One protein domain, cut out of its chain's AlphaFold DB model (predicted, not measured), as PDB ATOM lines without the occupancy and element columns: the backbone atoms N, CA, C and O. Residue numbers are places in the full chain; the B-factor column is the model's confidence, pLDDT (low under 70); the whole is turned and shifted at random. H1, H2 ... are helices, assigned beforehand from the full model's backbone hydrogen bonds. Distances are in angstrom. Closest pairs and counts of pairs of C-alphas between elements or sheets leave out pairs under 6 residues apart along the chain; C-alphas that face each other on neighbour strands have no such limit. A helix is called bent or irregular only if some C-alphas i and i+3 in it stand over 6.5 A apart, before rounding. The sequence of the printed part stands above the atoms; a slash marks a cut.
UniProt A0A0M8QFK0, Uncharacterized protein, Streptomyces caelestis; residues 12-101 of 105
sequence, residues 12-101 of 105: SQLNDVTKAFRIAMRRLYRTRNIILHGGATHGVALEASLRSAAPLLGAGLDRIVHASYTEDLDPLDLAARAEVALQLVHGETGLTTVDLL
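What this domain is: This is residues 12 to 101 of the 105 residues of an uncharacterized protein of Streptomyces caelestis (UniProt A0A0M8QFK0). Three helices make the three sides of a flat, loose triangle: H1 is one long side, H2 packs on residues 21 to 32 of H1 with its first part and then runs away from it past a kink, and H3 folds back from near the far end of H2 towards the beginning of H1. The corner between H3 and H1 stays slightly open, and after H3 a tail with no named element, residues 89 to 101, loops out to Glu 92 and folds back. The printed part has 90 residues, with three named helices in the order H1, H2, H3 and no named strand, and its class is all helix. The whole is loose, with a radius of gyration of the C-alphas of 16.2 A, and the C-alphas span 50 by 32 by 17 A.

How they stand to each other: H1, residues 12 to 37, touches H2, residues 46 to 71, with its residues 21 to 32 alone, and H2 touches H1 with residues 46 to 56 alone. Their closest C-alphas are those of Leu 28 and Ser 49, 5.3 A apart. The two run opposite ways at a steep tilt of 66 degrees. H2 has a kink of 43 degrees near residue 53 and is irregular, but only just: C-alphas 52 and 55 are 6.7 A apart. Residues 64 to 68 of H2 touch residues 75 to 78 of H3, which holds residues 75 to 88. The closest C-alphas there are those of Ile 64 and Pro 75, at 5.8 A, and the lines of H2 and H3 are about perpendicular, at 82 degrees. H1 and H3 are apart, but only just, with 8.0 A between their closest C-alphas. In H1 and H3 every O i to N i+4 pair is within hydrogen-bond range; in H2 it is 19 of 22.

Where its parts are: H1 begins with C-alpha 12 at (5.074, 18.260, 36.418) and measures 37.1 A from first to last C-alpha, Ser 12 to His 37. H2 runs from Leu 46, with its C-alpha at (-23.912, 24.351, 39.663), to Glu 71, over 34.9 A. H3 runs from Pro 75 to Leu 88 over 20.1 A and ends with C-alpha 88 at (5.894, 5.062, 34.727).

The domain as a whole: The two C-alphas farthest apart are those of Gly 39 and Glu 92, at 52.0 A. The first and last printed C-alphas, of Ser 12 and Leu 101, are 18.0 A apart. The printed part has no cut. The link from H1 to H2, 8 residues, is short; the link from H2 to H3, 3 residues, is tight. The C-alphas of residues 89 to 101 lie 14 to 26 A from the mean of the C-alphas. The mean pLDDT of the printed part is 89.7, and residues 92 to 93 are under 70.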
ATOM      1  N   SER A  12       5.701  17.132  35.723       83.56
ATOM      2  CA  SER A  12       5.074  18.260  36.418       83.56
ATOM      3  C   SER A  12       3.764  18.695  35.757       83.56
ATOM      4  O   SER A  12       2.785  18.906  36.463       83.56
ATOM      5  N   GLN A  13       3.693  18.738  34.425       87.81
ATOM      6  CA  GLN A  13       2.465  19.099  33.709       87.81
ATOM      7  C   GLN A  13       1.370  18.039  33.882       87.81
ATOM      8  O   GLN A  13       0.211  18.389  34.096       87.81
ATOM      9  N   LEU A  14       1.716  16.747  33.871       86.50
ATOM     10  CA  LEU A  14       0.758  15.674  34.184       86.50
ATOM     11  C   LEU A  14       0.232  15.778  35.625       86.50
ATOM     12  O   LEU A  14      -0.960  15.576  35.881       86.50
ATOM     13  N   ASN A  15       1.096  16.165  36.566       87.00
ATOM     14  CA  ASN A  15       0.683  16.458  37.936       87.00
ATOM     15  C   ASN A  15      -0.250  17.675  38.016       87.00
ATOM     16  O   ASN A  15      -1.236  17.632  38.757       87.00
ATOM     17  N   ASP A  16       0.010  18.732  37.247       91.88
ATOM     18  CA  ASP A  16      -0.853  19.916  37.191       91.88
ATOM     19  C   ASP A  16      -2.236  19.583  36.622       91.88
ATOM     20  O   ASP A  16      -3.251  19.973  37.206       91.88
ATOM     21  N   VAL A  17      -2.298  18.780  35.554       90.75
ATOM     22  CA  VAL A  17      -3.563  18.277  34.992       90.75
ATOM     23  C   VAL A  17      -4.310  17.430  36.024       90.75
ATOM     24  O   VAL A  17      -5.493  17.662  36.281       90.75
ATOM     25  N   THR A  18      -3.616  16.508  36.698       90.44
ATOM     26  CA  THR A  18      -4.201  15.677  37.765       90.44
ATOM     27  C   THR A  18      -4.764  16.538  38.900       90.44
ATOM     28  O   THR A  18      -5.849  16.281  39.432       90.44
ATOM     29  N   LYS A  19      -4.050  17.601  39.280       93.94
ATOM     30  CA  LYS A  19      -4.490  18.551  40.304       93.94
ATOM     31  C   LYS A  19      -5.720  19.335  39.849       93.94
ATOM     32  O   LYS A  19      -6.668  19.455  40.628       93.94
ATOM     33  N   ALA A  20      -5.741  19.822  38.609       93.44
ATOM     34  CA  ALA A  20      -6.887  20.518  38.031       93.44
ATOM     35  C   ALA A  20      -8.138  19.623  38.006       93.44
ATOM     36  O   ALA A  20      -9.201  20.043  38.470       93.44
ATOM     37  N   PHE A  21      -7.988  18.361  37.589       93.44
ATOM     38  CA  PHE A  21      -9.058  17.363  37.608       93.44
ATOM     39  C   PHE A  21      -9.625  17.166  39.022       93.44
ATOM     40  O   PHE A  21     -10.830  17.297  39.251       93.44
ATOM     41  N   ARG A  22      -8.754  16.938  40.018       95.06
ATOM     42  CA  ARG A  22      -9.164  16.779  41.426       95.06
ATOM     43  C   ARG A  22      -9.899  18.009  41.962       95.06
ATOM     44  O   ARG A  22     -10.856  17.863  42.725       95.06
ATOM     45  N   ILE A  23      -9.473  19.214  41.582       96.19
ATOM     46  CA  ILE A  23     -10.134  20.465  41.977       96.19
ATOM     47  C   ILE A  23     -11.539  20.552  41.369       96.19
ATOM     48  O   ILE A  23     -12.485  20.855  42.102       96.19
ATOM     49  N   ALA A  24     -11.693  20.265  40.074       96.00
ATOM     50  CA  ALA A  24     -12.989  20.278  39.395       96.00
ATOM     51  C   ALA A  24     -13.966  19.277  40.033       96.00
ATOM     52  O   ALA A  24     -15.074  19.652  40.424       96.00
ATOM     53  N   MET A  25     -13.517  18.040  40.262       95.88
ATOM     54  CA  MET A  25     -14.318  16.993  40.903       95.88
ATOM     55  C   MET A  25     -14.721  17.350  42.333       95.88
ATOM     56  O   MET A  25     -15.879  17.192  42.724       95.88
ATOM     57  N   ARG A  26     -13.796  17.904  43.125       96.38
ATOM     58  CA  ARG A  26     -14.100  18.349  44.490       96.38
ATOM     59  C   ARG A  26     -15.090  19.509  44.506       96.38
ATOM     60  O   ARG A  26     -15.934  19.567  45.401       96.38
ATOM     61  N   ARG A  27     -15.001  20.431  43.543       95.69
ATOM     62  CA  ARG A  27     -15.966  21.527  43.393       95.69
ATOM     63  C   ARG A  27     -17.352  20.975  43.071       95.69
ATOM     64  O   ARG A  27     -18.290  21.315  43.782       95.69
ATOM     65  N   LEU A  28     -17.456  20.066  42.100       95.38
ATOM     66  CA  LEU A  28     -18.716  19.407  41.759       95.38
ATOM     67  C   LEU A  28     -19.327  18.687  42.969       95.38
ATOM     68  O   LEU A  28     -20.498  18.895  43.270       95.38
ATOM     69  N   TYR A  29     -18.530  17.904  43.703       95.06
ATOM     70  CA  TYR A  29     -18.991  17.193  44.899       95.06
ATOM     71  C   TYR A  29     -19.522  18.146  45.979       95.06
ATOM     72  O   TYR A  29     -20.592  17.924  46.545       95.06
ATOM     73  N   ARG A  30     -18.814  19.254  46.238       94.31
ATOM     74  CA  ARG A  30     -19.266  20.278  47.193       94.31
ATOM     75  C   ARG A  30     -20.567  20.930  46.745       94.31
ATOM     76  O   ARG A  30     -21.479  21.072  47.551       94.31
ATOM     77  N   THR A  31     -20.666  21.299  45.472       94.44
ATOM     78  CA  THR A  31     -21.879  21.903  44.919       94.44
ATOM     79  C   THR A  31     -23.062  20.942  44.978       94.44
ATOM     80  O   THR A  31     -24.135  21.354  45.409       94.44
ATOM     81  N   ARG A  32     -22.859  19.656  44.661       92.56
ATOM     82  CA  ARG A  32     -23.866  18.602  44.848       92.56
ATOM     83  C   ARG A  32     -24.351  18.557  46.295       92.56
ATOM     84  O   ARG A  32     -25.554  18.571  46.523       92.56
ATOM     85  N   ASN A  33     -23.438  18.537  47.264       93.12
ATOM     86  CA  ASN A  33     -23.816  18.458  48.674       93.12
ATOM     87  C   ASN A  33     -24.589  19.698  49.137       93.12
ATOM     88  O   ASN A  33     -25.572  19.551  49.849       93.12
ATOM     89  N   ILE A  34     -24.204  20.903  48.707       92.25
ATOM     90  CA  ILE A  34     -24.940  22.138  49.033       92.25
ATOM     91  C   ILE A  34     -26.370  22.083  48.487       92.25
ATOM     92  O   ILE A  34     -27.309  22.401  49.207       92.25
ATOM     93  N   ILE A  35     -26.535  21.663  47.232       92.00
ATOM     94  CA  ILE A  35     -27.847  21.556  46.579       92.00
ATOM     95  C   ILE A  35     -28.719  20.521  47.298       92.00
ATOM     96  O   ILE A  35     -29.849  20.832  47.670       92.00
ATOM     97  N   LEU A  36     -28.165  19.333  47.565       90.69
ATOM     98  CA  LEU A  36     -28.867  18.257  48.264       90.69
ATOM     99  C   LEU A  36     -29.267  18.655  49.689       90.69
ATOM    100  O   LEU A  36     -30.417  18.466  50.072       90.69
ATOM    101  N   HIS A  37     -28.351  19.229  50.471       90.62
ATOM    102  CA  HIS A  37     -28.649  19.659  51.839       90.62
ATOM    103  C   HIS A  37     -29.578  20.875  51.890       90.62
ATOM    104  O   HIS A  37     -30.325  21.026  52.851       90.62
ATOM    105  N   GLY A  38     -29.560  21.721  50.861       85.44
ATOM    106  CA  GLY A  38     -30.484  22.841  50.720       85.44
ATOM    107  C   GLY A  38     -31.881  22.445  50.237       85.44
ATOM    108  O   GLY A  38     -32.721  23.328  50.096       85.44
ATOM    109  N   GLY A  39     -32.132  21.163  49.936       84.44
ATOM    110  CA  GLY A  39     -33.397  20.705  49.349       84.44
ATOM    111  C   GLY A  39     -33.695  21.338  47.986       84.44
ATOM    112  O   GLY A  39     -34.850  21.419  47.576       84.44
ATOM    113  N   ALA A  40     -32.663  21.828  47.298       82.56
ATOM    114  CA  ALA A  40     -32.788  22.526  46.031       82.56
ATOM    115  C   ALA A  40     -32.479  21.580  44.865       82.56
ATOM    116  O   ALA A  40     -31.812  20.562  45.020       82.56
ATOM    117  N   THR A  41     -32.927  21.941  43.665       77.75
ATOM    118  CA  THR A  41     -32.528  21.267  42.414       77.75
ATOM    119  C   THR A  41     -31.455  22.041  41.651       77.75
ATOM    120  O   THR A  41     -30.870  21.522  40.706       77.75
ATOM    121  N   HIS A  42     -31.174  23.277  42.069       77.88
ATOM    122  CA  HIS A  42     -30.240  24.196  41.426       77.88
ATOM    123  C   HIS A  42     -29.403  24.930  42.474       77.88
ATOM    124  O   HIS A  42     -29.785  25.048  43.637       77.88
ATOM    125  N   GLY A  43     -28.254  25.454  42.052       83.25
ATOM    126  CA  GLY A  43     -27.408  26.291  42.894       83.25
ATOM    127  C   GLY A  43     -26.572  27.242  42.053       83.25
ATOM    128  O   GLY A  43     -26.188  26.906  40.934       83.25
ATOM    129  N   VAL A  44     -26.245  28.410  42.609       86.31
ATOM    130  CA  VAL A  44     -25.484  29.477  41.924       86.31
ATOM    131  C   VAL A  44     -24.174  28.957  41.307       86.31
ATOM    132  O   VAL A  44     -23.753  29.404  40.245       86.31
ATOM    133  N   ALA A  45     -23.541  27.967  41.943       89.31
ATOM    134  CA  ALA A  45     -22.287  27.375  41.484       89.31
ATOM    135  C   ALA A  45     -22.448  26.121  40.598       89.31
ATOM    136  O   ALA A  45     -21.429  25.588  40.150       89.31
ATOM    137  N   LEU A  46     -23.670  25.617  40.372       91.94
ATOM    138  CA  LEU A  46     -23.912  24.351  39.663       91.94
ATOM    139  C   LEU A  46     -23.404  24.411  38.230       91.94
ATOM    140  O   LEU A  46     -22.529  23.637  37.860       91.94
ATOM    141  N   GLU A  47     -23.884  25.393  37.476       93.25
ATOM    142  CA  GLU A  47     -23.501  25.632  36.085       93.25
ATOM    143  C   GLU A  47     -21.982  25.760  35.914       93.25
ATOM    144  O   GLU A  47     -21.364  25.070  35.106       93.25
ATOM    145  N   ALA A  48     -21.333  26.583  36.741       92.94
ATOM    146  CA  ALA A  48     -19.882  26.754  36.686       92.94
ATOM    147  C   ALA A  48     -19.113  25.459  37.013       92.94
ATOM    148  O   ALA A  48     -18.067  25.187  36.422       92.94
ATOM    149  N   SER A  49     -19.626  24.655  37.947       94.31
ATOM    150  CA  SER A  49     -19.021  23.370  38.305       94.31
ATOM    151  C   SER A  49     -19.203  22.341  37.190       94.31
ATOM    152  O   SER A  49     -18.245  21.659  36.837       94.31
ATOM    153  N   LEU A  50     -20.390  22.274  36.583       94.88
ATOM    154  CA  LEU A  50     -20.680  21.370  35.472       94.88
ATOM    155  C   LEU A  50     -19.874  21.715  34.218       94.88
ATOM    156  O   LEU A  50     -19.309  20.806  33.619       94.88
ATOM    157  N   ARG A  51     -19.708  22.997  33.871       95.31
ATOM    158  CA  ARG A  51     -18.890  23.404  32.711       95.31
ATOM    159  C   ARG A  51     -17.457  22.868  32.739       95.31
ATOM    160  O   ARG A  51     -16.864  22.684  31.685       95.31
ATOM    161  N   SER A  52     -16.900  22.637  33.928       93.56
ATOM    162  CA  SER A  52     -15.552  22.079  34.081       93.56
ATOM    163  C   SER A  52     -15.559  20.569  34.307       93.56
ATOM    164  O   SER A  52     -14.765  19.858  33.701       93.56
ATOM    165  N   ALA A  53     -16.445  20.061  35.163       96.06
ATOM    166  CA  ALA A  53     -16.427  18.661  35.568       96.06
ATOM    167  C   ALA A  53     -17.181  17.727  34.608       96.06
ATOM    168  O   ALA A  53     -16.799  16.567  34.487       96.06
ATOM    169  N   ALA A  54     -18.226  18.196  33.917       95.81
ATOM    170  CA  ALA A  54     -19.057  17.336  33.073       95.81
ATOM    171  C   ALA A  54     -18.304  16.754  31.861       95.81
ATOM    172  O   ALA A  54     -18.404  15.544  31.662       95.81
ATOM    173  N   PRO A  55     -17.490  17.519  31.099       95.06
ATOM    174  CA  PRO A  55     -16.699  16.940  30.009       95.06
ATOM    175  C   PRO A  55     -15.677  15.908  30.504       95.06
ATOM    176  O   PRO A  55     -15.492  14.867  29.883       95.06
ATOM    177  N   LEU A  56     -15.054  16.174  31.657       93.69
ATOM    178  CA  LEU A  56     -14.079  15.277  32.282       93.69
ATOM    179  C   LEU A  56     -14.727  13.964  32.738       93.69
ATOM    180  O   LEU A  56     -14.170  12.890  32.525       93.69
ATOM    181  N   LEU A  57     -15.915  14.051  33.340       94.12
ATOM    182  CA  LEU A  57     -16.722  12.891  33.708       94.12
ATOM    183  C   LEU A  57     -17.151  12.090  32.481       94.12
ATOM    184  O   LEU A  57     -17.027  10.871  32.495       94.12
ATOM    185  N   GLY A  58     -17.618  12.765  31.428       94.75
ATOM    186  CA  GLY A  58     -18.002  12.125  30.173       94.75
ATOM    187  C   GLY A  58     -16.847  11.334  29.562       94.75
ATOM    188  O   GLY A  58     -17.010  10.155  29.282       94.75
ATOM    189  N   ALA A  59     -15.664  11.944  29.451       92.38
ATOM    190  CA  ALA A  59     -14.469  11.274  28.937       92.38
ATOM    191  C   ALA A  59     -14.022  10.090  29.816       92.38
ATOM    192  O   ALA A  59     -13.634   9.044  29.303       92.38
ATOM    193  N   GLY A  60     -14.094  10.228  31.145       91.75
ATOM    194  CA  GLY A  60     -13.760   9.138  32.064       91.75
ATOM    195  C   GLY A  60     -14.731   7.957  31.961       91.75
ATOM    196  O   GLY A  60     -14.296   6.810  31.914       91.75
ATOM    197  N   LEU A  61     -16.036   8.235  31.889       94.94
ATOM    198  CA  LEU A  61     -17.070   7.213  31.709       94.94
ATOM    199  C   LEU A  61     -16.945   6.524  30.351       94.94
ATOM    200  O   LEU A  61     -17.020   5.302  30.299       94.94
ATOM    201  N   ASP A  62     -16.703   7.286  29.284       93.81
ATOM    202  CA  ASP A  62     -16.436   6.739  27.953       93.81
ATOM    203  C   ASP A  62     -15.245   5.773  27.984       93.81
ATOM    204  O   ASP A  62     -15.357   4.646  27.510       93.81
ATOM    205  N   ARG A  63     -14.145   6.142  28.658       91.56
ATOM    206  CA  ARG A  63     -12.973   5.263  28.783       91.56
ATOM    207  C   ARG A  63     -13.263   3.989  29.583       91.56
ATOM    208  O   ARG A  63     -12.788   2.929  29.185       91.56
ATOM    209  N   ILE A  64     -14.035   4.079  30.672       94.56
ATOM    210  CA  ILE A  64     -14.456   2.912  31.469       94.56
ATOM    211  C   ILE A  64     -15.308   1.964  30.624       94.56
ATOM    212  O   ILE A  64     -15.040   0.767  30.569       94.56
ATOM    213  N   VAL A  65     -16.317   2.507  29.944       95.31
ATOM    214  CA  VAL A  65     -17.223   1.732  29.093       95.31
ATOM    215  C   VAL A  65     -16.454   1.094  27.942       95.31
ATOM    216  O   VAL A  65     -16.615  -0.095  27.686       95.31
ATOM    217  N   HIS A  66     -15.577   1.852  27.286       92.88
ATOM    218  CA  HIS A  66     -14.732   1.339  26.219       92.88
ATOM    219  C   HIS A  66     -13.882   0.160  26.698       92.88
ATOM    220  O   HIS A  66     -13.935  -0.889  26.073       92.88
ATOM    221  N   ALA A  67     -13.151   0.302  27.810       93.12
ATOM    222  CA  ALA A  67     -12.296  -0.764  28.337       93.12
ATOM    223  C   ALA A  67     -13.094  -2.017  28.734       93.12
ATOM    224  O   ALA A  67     -12.656  -3.132  28.468       93.12
ATOM    225  N   SER A  68     -14.289  -1.842  29.305       94.31
ATOM    226  CA  SER A  68     -15.184  -2.963  29.599       94.31
ATOM    227  C   SER A  68     -15.618  -3.696  28.323       94.31
ATOM    228  O   SER A  68     -15.657  -4.921  28.315       94.31
ATOM    229  N   TYR A  69     -15.898  -2.980  27.229       94.88
ATOM    230  CA  TYR A  69     -16.330  -3.600  25.971       94.88
ATOM    231  C   TYR A  69     -15.195  -4.166  25.110       94.88
ATOM    232  O   TYR A  69     -15.429  -5.124  24.373       94.88
ATOM    233  N   THR A  70     -14.005  -3.562  25.123       93.31
ATOM    234  CA  THR A  70     -12.907  -3.930  24.210       93.31
ATOM    235  C   THR A  70     -11.821  -4.775  24.861       93.31
ATOM    236  O   THR A  70     -11.159  -5.534  24.156       93.31
ATOM    237  N   GLU A  71     -11.643  -4.663  26.178       90.12
ATOM    238  CA  GLU A  71     -10.563  -5.313  26.932       90.12
ATOM    239  C   GLU A  71     -11.095  -6.240  28.047       90.12
ATOM    240  O   GLU A  71     -10.289  -6.888  28.708       90.12
ATOM    241  N   ASP A  72     -12.420  -6.314  28.259       93.75
ATOM    242  CA  ASP A  72     -13.074  -7.040  29.372       93.75
ATOM    243  C   ASP A  72     -12.503  -6.655  30.754       93.75
ATOM    244  O   ASP A  72     -12.367  -7.474  31.662       93.75
ATOM    245  N   LEU A  73     -12.118  -5.380  30.905       94.69
ATOM    246  CA  LEU A  73     -11.513  -4.858  32.131       94.69
ATOM    247  C   LEU A  73     -12.562  -4.280  33.083       94.69
ATOM    248  O   LEU A  73     -13.372  -3.431  32.696       94.69
ATOM    249  N   ASP A  74     -12.474  -4.668  34.357       95.25
ATOM    250  CA  ASP A  74     -13.242  -4.041  35.431       95.25
ATOM    251  C   ASP A  74     -12.809  -2.568  35.611       95.25
ATOM    252  O   ASP A  74     -11.617  -2.243  35.495       95.25
ATOM    253  N   PRO A  75     -13.741  -1.646  35.918       94.00
ATOM    254  CA  PRO A  75     -13.411  -0.247  36.186       94.00
ATOM    255  C   PRO A  75     -12.291  -0.031  37.218       94.00
ATOM    256  O   PRO A  75     -11.515   0.919  37.081       94.00
ATOM    257  N   LEU A  76     -12.198  -0.873  38.254       95.00
ATOM    258  CA  LEU A  76     -11.162  -0.757  39.280       95.00
ATOM    259  C   LEU A  76      -9.784  -1.163  38.743       95.00
ATOM    260  O   LEU A  76      -8.797  -0.475  39.015       95.00
ATOM    261  N   ASP A  77      -9.726  -2.217  37.933       94.69
ATOM    262  CA  ASP A  77      -8.490  -2.672  37.294       94.69
ATOM    263  C   ASP A  77      -7.982  -1.639  36.283       94.69
ATOM    264  O   ASP A  77      -6.788  -1.324  36.245       94.69
ATOM    265  N   LEU A  78      -8.893  -1.021  35.523       92.81
ATOM    266  CA  LEU A  78      -8.564   0.095  34.641       92.81
ATOM    267  C   LEU A  78      -7.966   1.277  35.419       92.81
ATOM    268  O   LEU A  78      -6.976   1.869  34.980       92.81
ATOM    269  N   ALA A  79      -8.540   1.622  36.575       92.19
ATOM    270  CA  ALA A  79      -8.033   2.700  37.417       92.19
ATOM    271  C   ALA A  79      -6.631   2.387  37.967       92.19
ATOM    272  O   ALA A  79      -5.750   3.247  37.906       92.19
ATOM    273  N   ALA A  80      -6.402   1.158  38.438       92.81
ATOM    274  CA  ALA A  80      -5.096   0.713  38.919       92.81
ATOM    275  C   ALA A  80      -4.039   0.747  37.803       92.81
ATOM    276  O   ALA A  80      -2.942   1.280  37.990       92.81
ATOM    277  N   ARG A  81      -4.384   0.259  36.603       90.06
ATOM    278  CA  ARG A  81      -3.512   0.320  35.421       90.06
ATOM    279  C   ARG A  81      -3.172   1.760  35.044       90.06
ATOM    280  O   ARG A  81      -2.010   2.051  34.766       90.06
ATOM    281  N   ALA A  82      -4.152   2.663  35.056       89.56
ATOM    282  CA  ALA A  82      -3.933   4.079  34.768       89.56
ATOM    283  C   ALA A  82      -3.022   4.751  35.809       89.56
ATOM    284  O   ALA A  82      -2.157   5.548  35.446       89.56
ATOM    285  N   GLU A  83      -3.175   4.415  37.094       89.62
ATOM    286  CA  GLU A  83      -2.302   4.919  38.157       89.62
ATOM    287  C   GLU A  83      -0.848   4.474  37.955       89.62
ATOM    288  O   GLU A  83       0.058   5.310  37.994       89.62
ATOM    289  N   VAL A  84      -0.623   3.191  37.663       89.12
ATOM    290  CA  VAL A  84       0.717   2.664  37.362       89.12
ATOM    291  C   VAL A  84       1.290   3.323  36.107       89.12
ATOM    292  O   VAL A  84       2.427   3.791  36.126       89.12
ATOM    293  N   ALA A  85       0.507   3.441  35.032       87.38
ATOM    294  CA  ALA A  85       0.953   4.074  33.792       87.38
ATOM    295  C   ALA A  85       1.400   5.529  34.022       87.38
ATOM    296  O   ALA A  85       2.492   5.907  33.603       87.38
ATOM    297  N   LEU A  86       0.629   6.322  34.776       86.19
ATOM    298  CA  LEU A  86       1.007   7.693  35.146       86.19
ATOM    299  C   LEU A  86       2.309   7.759  35.953       86.19
ATOM    300  O   LEU A  86       3.070   8.721  35.820       86.19
ATOM    301  N   GLN A  87       2.582   6.760  36.795       85.44
ATOM    302  CA  GLN A  87       3.829   6.696  37.555       85.44
ATOM    303  C   GLN A  87       5.039   6.376  36.665       85.44
ATOM    304  O   GLN A  87       6.117   6.925  36.912       85.44
ATOM    305  N   LEU A  88       4.849   5.542  35.640       86.00
ATOM    306  CA  LEU A  88       5.894   5.062  34.727       86.00
ATOM    307  C   LEU A  88       6.207   6.016  33.564       86.00
ATOM    308  O   LEU A  88       7.226   5.843  32.894       86.00
ATOM    309  N   VAL A  89       5.369   7.026  33.320       86.31
ATOM    310  CA  VAL A  89       5.589   8.018  32.256       86.31
ATOM    311  C   VAL A  89       6.883   8.802  32.486       86.31
ATOM    312  O   VAL A  89       7.085   9.408  33.544       86.31
ATOM    313  N   HIS A  90       7.752   8.792  31.473       75.50
ATOM    314  CA  HIS A  90       9.135   9.284  31.507       75.50
ATOM    315  C   HIS A  90      10.016   8.634  32.595       75.50
ATOM    316  O   HIS A  90      11.027   9.210  32.995       75.50
ATOM    317  N   GLY A  91       9.625   7.454  33.092       75.00
ATOM    318  CA  GLY A  91      10.449   6.592  33.938       75.00
ATOM    319  C   GLY A  91      11.374   5.685  33.120       75.00
ATOM    320  O   GLY A  91      11.381   5.722  31.890       75.00
ATOM    321  N   GLU A  92      12.136   4.830  33.804       67.69
ATOM    322  CA  GLU A  92      13.124   3.924  33.185       67.69
ATOM    323  C   GLU A  92      12.515   2.945  32.167       67.69
ATOM    324  O   GLU A  92      13.188   2.520  31.233       67.69
ATOM    325  N   THR A  93      11.226   2.628  32.305       66.38
ATOM    326  CA  THR A  93      10.467   1.747  31.406       66.38
ATOM    327  C   THR A  93      10.077   2.397  30.074       66.38
ATOM    328  O   THR A  93       9.556   1.706  29.205       66.38
ATOM    329  N   GLY A  94      10.308   3.703  29.892       71.88
ATOM    330  CA  GLY A  94      10.166   4.375  28.596       71.88
ATOM    331  C   GLY A  94       8.738   4.726  28.165       71.88
ATOM    332  O   GLY A  94       8.550   5.103  27.012       71.88
ATOM    333  N   LEU A  95       7.744   4.642  29.060       81.50
ATOM    334  CA  LEU A  95       6.371   5.045  28.736       81.50
ATOM    335  C   LEU A  95       6.331   6.547  28.414       81.50
ATOM    336  O   LEU A  95       6.817   7.378  29.188       81.50
ATOM    337  N   THR A  96       5.747   6.903  27.282       82.75
ATOM    338  CA  THR A  96       5.551   8.286  26.847       82.75
ATOM    339  C   THR A  96       4.157   8.779  27.223       82.75
ATOM    340  O   THR A  96       3.282   8.017  27.631       82.75
ATOM    341  N   THR A  97       3.915  10.083  27.075       81.75
ATOM    342  CA  THR A  97       2.561  10.624  27.302       81.75
ATOM    343  C   THR A  97       1.571  10.144  26.240       81.75
ATOM    344  O   THR A  97       0.382  10.034  26.521       81.75
ATOM    345  N   VAL A  98       2.051   9.846  25.029       82.50
ATOM    346  CA  VAL A  98       1.215   9.329  23.938       82.50
ATOM    347  C   VAL A  98       0.727   7.917  24.257       82.50
ATOM    348  O   VAL A  98      -0.433   7.615  24.002       82.50
ATOM    349  N   ASP A  99       1.551   7.107  24.925       82.25
ATOM    350  CA  ASP A  99       1.182   5.747  25.346       82.25
ATOM    351  C   ASP A  99       0.037   5.722  26.378       82.25
ATOM    352  O   ASP A  99      -0.554   4.676  26.622       82.25
ATOM    353  N   LEU A 100      -0.316   6.867  26.979       81.75
ATOM    354  CA  LEU A 100      -1.505   6.992  27.831       81.75
ATOM    355  C   LEU A 100      -2.814   7.134  27.037       81.75
ATOM    356  O   LEU A 100      -3.892   7.010  27.620       81.75
ATOM    357  N   LEU A 101      -2.738   7.463  25.745       77.94
ATOM    358  CA  LEU A 101      -3.904   7.736  24.901       77.94
ATOM    359  C   LEU A 101      -4.443   6.478  24.218       77.94
ATOM    360  O   LEU A 101      -5.610   6.455  23.830       77.94
TER     361      LEU A 101